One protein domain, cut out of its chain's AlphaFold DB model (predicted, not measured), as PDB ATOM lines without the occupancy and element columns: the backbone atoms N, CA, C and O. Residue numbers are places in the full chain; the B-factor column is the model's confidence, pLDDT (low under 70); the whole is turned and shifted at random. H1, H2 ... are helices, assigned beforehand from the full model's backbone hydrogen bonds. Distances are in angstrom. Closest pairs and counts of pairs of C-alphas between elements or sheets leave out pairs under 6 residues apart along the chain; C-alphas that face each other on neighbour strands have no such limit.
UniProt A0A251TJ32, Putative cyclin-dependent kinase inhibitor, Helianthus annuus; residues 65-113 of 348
ATOM      1  N   THR A  65     128.011 159.461  80.773       91.50
ATOM      2  CA  THR A  65     127.075 158.438  81.247       91.50
ATOM      3  C   THR A  65     127.802 157.380  82.075       91.50
ATOM      4  O   THR A  65     129.027 157.266  82.015       91.50
ATOM      5  N   ASP A  66     127.057 156.576  82.835       90.94
ATOM      6  CA  ASP A  66     127.639 155.479  83.621       90.94
ATOM      7  C   ASP A  66     128.357 154.442  82.742       90.94
ATOM      8  O   ASP A  66     129.351 153.857  83.171       90.94
ATOM      9  N   GLU A  67     127.909 154.249  81.495       92.81
ATOM     10  CA  GLU A  67     128.592 153.381  80.528       92.81
ATOM     11  C   GLU A  67     129.954 153.957  80.134       92.81
ATOM     12  O   GLU A  67     130.948 153.240  80.177       92.81
ATOM     13  N   ASP A  68     130.041 155.266  79.877       93.25
ATOM     14  CA  ASP A  68     131.312 155.928  79.550       93.25
ATOM     15  C   ASP A  68     132.329 155.810  80.705       93.25
ATOM     16  O   ASP A  68     133.537 155.685  80.483       93.25
ATOM     17  N   ILE A  69     131.851 155.842  81.957       92.69
ATOM     18  CA  ILE A  69     132.682 155.630  83.155       92.69
ATOM     19  C   ILE A  69     133.163 154.175  83.217       92.69
ATOM     20  O   ILE A  69     134.327 153.929  83.544       92.69
ATOM     21  N   ASN A  70     132.294 153.214  82.896       92.00
ATOM     22  CA  ASN A  70     132.640 151.794  82.866       92.00
ATOM     23  C   ASN A  70     133.624 151.459  81.738       92.00
ATOM     24  O   ASN A  70     134.566 150.708  81.980       92.00
ATOM     25  N   GLU A  71     133.469 152.045  80.549       94.12
ATOM     26  CA  GLU A  71     134.414 151.907  79.435       94.12
ATOM     27  C   GLU A  71     135.793 152.459  79.812       94.12
ATOM     28  O   GLU A  71     136.804 151.769  79.661       94.12
ATOM     29  N   LEU A  72     135.847 153.662  80.398       92.06
ATOM     30  CA  LEU A  72     137.099 154.236  80.890       92.06
ATOM     31  C   LEU A  72     137.736 153.359  81.977       92.06
ATOM     32  O   LEU A  72     138.948 153.132  81.966       92.06
ATOM     33  N   LYS A  73     136.932 152.844  82.911       90.56
ATOM     34  CA  LYS A  73     137.400 151.940  83.965       90.56
ATOM     35  C   LYS A  73     137.952 150.640  83.383       90.56
ATOM     36  O   LYS A  73     139.015 150.203  83.814       90.56
ATOM     37  N   ALA A  74     137.279 150.061  82.390       93.50
ATOM     38  CA  ALA A  74     137.760 148.885  81.678       93.50
ATOM     39  C   ALA A  74     139.093 149.178  80.976       93.50
ATOM     40  O   ALA A  74     140.016 148.376  81.076       93.50
ATOM     41  N   CYS A  75     139.254 150.347  80.343       91.38
ATOM     42  CA  CYS A  75     140.538 150.749  79.761       91.38
ATOM     43  C   CYS A  75     141.660 150.791  80.812       91.38
ATOM     44  O   CYS A  75     142.739 150.248  80.582       91.38
ATOM     45  N   ILE A  76     141.404 151.372  81.984       88.94
ATOM     46  CA  ILE A  76     142.394 151.414  83.071       88.94
ATOM     47  C   ILE A  76     142.709 150.001  83.586       88.94
ATOM     48  O   ILE A  76     143.872 149.664  83.800       88.94
ATOM     49  N   GLU A  77     141.700 149.143  83.733       91.25
ATOM     50  CA  GLU A  77     141.858 147.754  84.187       91.25
ATOM     51  C   GLU A  77     142.640 146.886  83.188       91.25
ATOM     52  O   GLU A  77     143.435 146.035  83.588       91.25
ATOM     53  N   LEU A  78     142.490 147.154  81.887       91.19
ATOM     54  CA  LEU A  78     143.296 146.547  80.826       91.19
ATOM     55  C   LEU A  78     144.749 147.055  80.809       91.19
ATOM     56  O   LEU A  78     145.580 146.508  80.082       91.19
ATOM     57  N   GLY A  79     145.073 148.072  81.611       85.50
ATOM     58  CA  GLY A  79     146.410 148.642  81.716       85.50
ATOM     59  C   GLY A  79     146.697 149.743  80.699       85.50
ATOM     60  O   GLY A  79     147.870 150.018  80.443       85.50
ATOM     61  N   PHE A  80     145.667 150.376  80.123       82.50
ATOM     62  CA  PHE A  80     145.812 151.661  79.436       82.50
ATOM     63  C   PHE A  80     145.839 152.785  80.472       82.50
ATOM     64  O   PHE A  80     145.084 152.758  81.438       82.50
ATOM     65  N   GLY A  81     146.691 153.784  80.284       79.94
ATOM     66  CA  GLY A  81     146.720 154.932  81.182       79.94
ATOM     67  C   GLY A  81     147.054 156.205  80.453       79.94
ATOM     68  O   GLY A  81     147.381 156.220  79.262       79.94
ATOM     69  N   PHE A  82     146.827 157.289  81.177       78.44
ATOM     70  CA  PHE A  82     146.507 158.589  80.605       78.44
ATOM     71  C   PHE A  82     147.332 159.712  81.255       78.44
ATOM     72  O   PHE A  82     147.077 160.889  81.015       78.44
ATOM     73  N   GLU A  83     148.346 159.361  82.055       66.88
ATOM     74  CA  GLU A  83     149.084 160.266  82.943       66.88
ATOM     75  C   GLU A  83     149.998 161.300  82.246       66.88
ATOM     76  O   GLU A  83     150.464 162.224  82.903       66.88
ATOM     77  N   HIS A  84     150.267 161.204  80.937       54.91
ATOM     78  CA  HIS A  84     151.260 162.067  80.260       54.91
ATOM     79  C   HIS A  84     150.754 162.773  78.987       54.91
ATOM     80  O   HIS A  84     151.538 163.377  78.251       54.91
ATOM     81  N   ALA A  85     149.448 162.753  78.717       53.91
ATOM     82  CA  ALA A  85     148.872 163.420  77.550       53.91
ATOM     83  C   ALA A  85     148.616 164.916  77.828       53.91
ATOM     84  O   ALA A  85     147.477 165.366  77.896       53.91
ATOM     85  N   LEU A  86     149.685 165.711  77.966       52.03
ATOM     86  CA  LEU A  86     149.616 167.183  78.093       52.03
ATOM     87  C   LEU A  86     148.965 167.878  76.877       52.03
ATOM     88  O   LEU A  86     148.633 169.060  76.925       52.03
ATOM     89  N   LYS A  87     148.739 167.126  75.800       54.81
ATOM     90  CA  LYS A  87     147.752 167.400  74.762       54.81
ATOM     91  C   LYS A  87     146.857 166.176  74.694       54.81
ATOM     92  O   LYS A  87     147.254 165.159  74.132       54.81
ATOM     93  N   LEU A  88     145.678 166.250  75.301       63.41
ATOM     94  CA  LEU A  88     144.618 165.317  74.959       63.41
ATOM     95  C   LEU A  88     144.359 165.524  73.471       63.41
ATOM     96  O   LEU A  88     143.947 166.608  73.063       63.41
ATOM     97  N   ASP A  89     144.663 164.520  72.655       65.06
ATOM     98  CA  ASP A  89     144.157 164.523  71.294       65.06
ATOM     99  C   ASP A  89     142.636 164.605  71.414       65.06
ATOM    100  O   ASP A  89     142.025 163.750  72.062       65.06
ATOM    101  N   ASP A  90     142.016 165.608  70.787       68.69
ATOM    102  CA  ASP A  90     140.552 165.746  70.760       68.69
ATOM    103  C   ASP A  90     139.893 164.418  70.340       68.69
ATOM    104  O   ASP A  90     138.856 164.023  70.865       68.69
ATOM    105  N   ARG A  91     140.603 163.640  69.514       78.69
ATOM    106  CA  ARG A  91     140.253 162.279  69.095       78.69
ATOM    107  C   ARG A  91     140.055 161.293  70.250       78.69
ATOM    108  O   ARG A  91     139.151 160.474  70.165       78.69
ATOM    109  N   LEU A  92     140.878 161.345  71.297       81.38
ATOM    110  CA  LEU A  92     140.740 160.475  72.472       81.38
ATOM    111  C   LEU A  92     139.596 160.933  73.374       81.38
ATOM    112  O   LEU A  92     138.890 160.097  73.934       81.38
ATOM    113  N   SER A  93     139.382 162.247  73.472       81.88
ATOM    114  CA  SER A  93     138.239 162.808  74.198       81.88
ATOM    115  C   SER A  93     136.900 162.513  73.511       81.88
ATOM    116  O   SER A  93     135.872 162.409  74.175       81.88
ATOM    117  N   ASP A  94     136.917 162.330  72.188       81.12
ATOM    118  CA  ASP A  94     135.754 161.910  71.412       81.12
ATOM    119  C   ASP A  94     135.490 160.401  71.523       81.12
ATOM    120  O   ASP A  94     134.332 159.992  71.462       81.12
ATOM    121  N   THR A  95     136.527 159.572  71.704       86.19
ATOM    122  CA  THR A  95     136.364 158.120  71.909       86.19
ATOM    123  C   THR A  95     136.069 157.732  73.351       86.19
ATOM    124  O   THR A  95     135.437 156.711  73.569       86.19
ATOM    125  N   LEU A  96     136.544 158.509  74.326       89.38
ATOM    126  CA  LEU A  96     136.352 158.257  75.753       89.38
ATOM    127  C   LEU A  96     135.790 159.523  76.410       89.38
ATOM    128  O   LEU A  96     136.555 160.338  76.936       89.38
ATOM    129  N   PRO A  97     134.458 159.706  76.416       88.38
ATOM    130  CA  PRO A  97     133.829 160.913  76.951       88.38
ATOM    131  C   PRO A  97     134.167 161.174  78.429       88.38
ATOM    132  O   PRO A  97     134.316 162.325  78.841       88.38
ATOM    133  N   ALA A  98     134.358 160.113  79.223       90.94
ATOM    134  CA  ALA A  98     134.725 160.198  80.638       90.94
ATOM    135  C   ALA A  98     136.188 160.626  80.885       90.94
ATOM    136  O   ALA A  98     136.542 161.001  82.006       90.94
ATOM    137  N   LEU A  99     137.052 160.598  79.863       88.06
ATOM    138  CA  LEU A  99     138.490 160.842  80.013       88.06
ATOM    139  C   LEU A  99     138.796 162.269  80.490       88.06
ATOM    140  O   LEU A  99     139.657 162.474  81.348       88.06
ATOM    141  N   GLY A 100     138.052 163.256  79.980       84.94
ATOM    142  CA  GLY A 100     138.185 164.649  80.416       84.94
ATOM    143  C   GLY A 100     137.813 164.844  81.890       84.94
ATOM    144  O   GLY A 100     138.493 165.578  82.608       84.94
ATOM    145  N   PHE A 101     136.780 164.136  82.363       85.69
ATOM    146  CA  PHE A 101     136.356 164.162  83.766       85.69
ATOM    147  C   PHE A 101     137.405 163.524  84.683       85.69
ATOM    148  O   PHE A 101     137.798 164.127  85.682       85.69
ATOM    149  N   TYR A 102     137.919 162.349  84.309       87.25
ATOM    150  CA  TYR A 102     138.998 161.683  85.037       87.25
ATOM    151  C   TYR A 102     140.220 162.588  85.185       87.25
ATOM    152  O   TYR A 102     140.719 162.753  86.294       87.25
ATOM    153  N   HIS A 103     140.656 163.251  84.110       82.75
ATOM    154  CA  HIS A 103     141.794 164.166  84.179       82.75
ATOM    155  C   HIS A 103     141.526 165.367  85.100       82.75
ATOM    156  O   HIS A 103     142.394 165.736  85.885       82.75
ATOM    157  N   ALA A 104     140.330 165.964  85.056       84.62
ATOM    158  CA  ALA A 104     139.976 167.084  85.928       84.62
ATOM    159  C   ALA A 104     140.015 166.699  87.419       84.62
ATOM    160  O   ALA A 104     140.626 167.406  88.223       84.62
ATOM    161  N   VAL A 105     139.428 165.552  87.779       83.88
ATOM    162  CA  VAL A 105     139.419 165.036  89.158       83.88
ATOM    163  C   VAL A 105     140.825 164.642  89.606       83.88
ATOM    164  O   VAL A 105     141.257 164.998  90.704       83.88
ATOM    165  N   ASN A 106     141.570 163.953  88.743       83.38
ATOM    166  CA  ASN A 106     142.933 163.522  89.035       83.38
ATOM    167  C   ASN A 106     143.852 164.740  89.233       83.38
ATOM    168  O   ASN A 106     144.608 164.801  90.201       83.38
ATOM    169  N   LYS A 107     143.700 165.783  88.403       81.12
ATOM    170  CA  LYS A 107     144.402 167.063  88.557       81.12
ATOM    171  C   LYS A 107     144.074 167.737  89.889       81.12
ATOM    172  O   LYS A 107     144.988 168.191  90.564       81.12
ATOM    173  N   GLN A 108     142.806 167.775  90.305       73.56
ATOM    174  CA  GLN A 108     142.422 168.346  91.602       73.56
ATOM    175  C   GLN A 108     143.005 167.564  92.786       73.56
ATOM    176  O   GLN A 108     143.470 168.163  93.758       73.56
ATOM    177  N   TYR A 109     143.019 166.235  92.707       76.88
ATOM    178  CA  TYR A 109     143.621 165.384  93.731       76.88
ATOM    179  C   TYR A 109     145.134 165.619  93.855       76.88
ATOM    180  O   TYR A 109     145.649 165.767  94.965       76.88
ATOM    181  N   PHE A 110     145.852 165.732  92.735       66.06
ATOM    182  CA  PHE A 110     147.281 166.040  92.753       66.06
ATOM    183  C   PHE A 110     147.570 167.493  93.150       66.06
ATOM    184  O   PHE A 110     148.448 167.722  93.977       66.06
ATOM    185  N   ASP A 111     146.798 168.471  92.672       68.00
ATOM    186  CA  ASP A 111     146.965 169.885  93.033       68.00
ATOM    187  C   ASP A 111     146.754 170.116  94.539       68.00
ATOM    188  O   ASP A 111     147.491 170.884  95.159       68.00
ATOM    189  N   THR A 112     145.775 169.447  95.157       69.06
ATOM    190  CA  THR A 112     145.508 169.539  96.607       69.06
ATOM    191  C   THR A 112     146.536 168.779  97.447       69.06
ATOM    192  O   THR A 112     146.937 169.263  98.512       69.06
ATOM    193  N   LYS A 113     147.032 167.635  96.955       57.38
ATOM    194  CA  LYS A 113     148.135 166.904  97.594       57.38
ATOM    195  C   LYS A 113     149.466 167.648  97.525       57.38
ATOM    196  O   LYS A 113     150.218 167.609  98.494       57.38
TER     197      LYS A 113
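This is residues 65 to 113 of the 348 residues of the protein "Putative cyclin-dependent kinase inhibitor" of Helianthus annuus (UniProt A0A251TJ32). Two longer helices, H1 and H3, make a rough T: H3 begins beside the middle of H1, where Leu 99 comes close to Leu 72, and from there H3 runs away at a steep angle, until its residues 108 to 113 stick out free. A wide loop of residues 78 to 89 leads from the end of H1 to the short helix H2, and a tight turn leads from H2 back to the start of H3. The printed part has 49 residues with three named helices, in the order H1, H2, H3, and no named strand; the class is all helix. It is compact, with a radius of gyration of the C-alphas of 10.9 A, and the C-alphas span 29 by 21 by 20 A along their three main axes.

H1, residues 66 to 77, touches no helix. H2, residues 90 to 95, follows it in the chain, and the two are apart. H1 is close to, but not clearly touching, H3, residues 99 to 113: their closest C-alphas, those of Leu 72 and Leu 99, are 6.8 A apart. The lines of H1 and H3 stand at a steep tilt of 67 degrees, the same way, with 16.4 A from centre to centre. H2 and H3 only just touch, with 3 pairs of C-alphas within 8 A, and they touch only at the corner by their link. Their closest C-alphas are those of Ser 93 and Leu 99, 6.1 A apart, and H3 touches H2 with residues 99 to 100 alone. H2 and H3 run opposite ways at a steep tilt of 69 degrees, only just short of about perpendicular. In H1, H2 and H3 every O i to N i+4 pair is within hydrogen-bond range.

H1 begins at C-alpha 66, at (127.639, 155.479, 83.621), and measures 16.2 A from first to last C-alpha. H2 begins at C-alpha 90, at (140.552, 165.746, 70.760), and has six residues. H3, the longest helix with 15 residues, measures 20.9 A and ends at C-alpha 113, at (148.135, 166.904, 97.594).

The two C-alphas farthest apart are those of Arg 91 and Lys 113, at 29.9 A. The printed part has no cut. The link from H1 to H2 is long, with 12 residues, and the link from H2 to H3 is tight, with 3. The mean pLDDT of the printed part is 80.5; it is under 70 in residues 83 to 90 and residues 110 to 113 of the model.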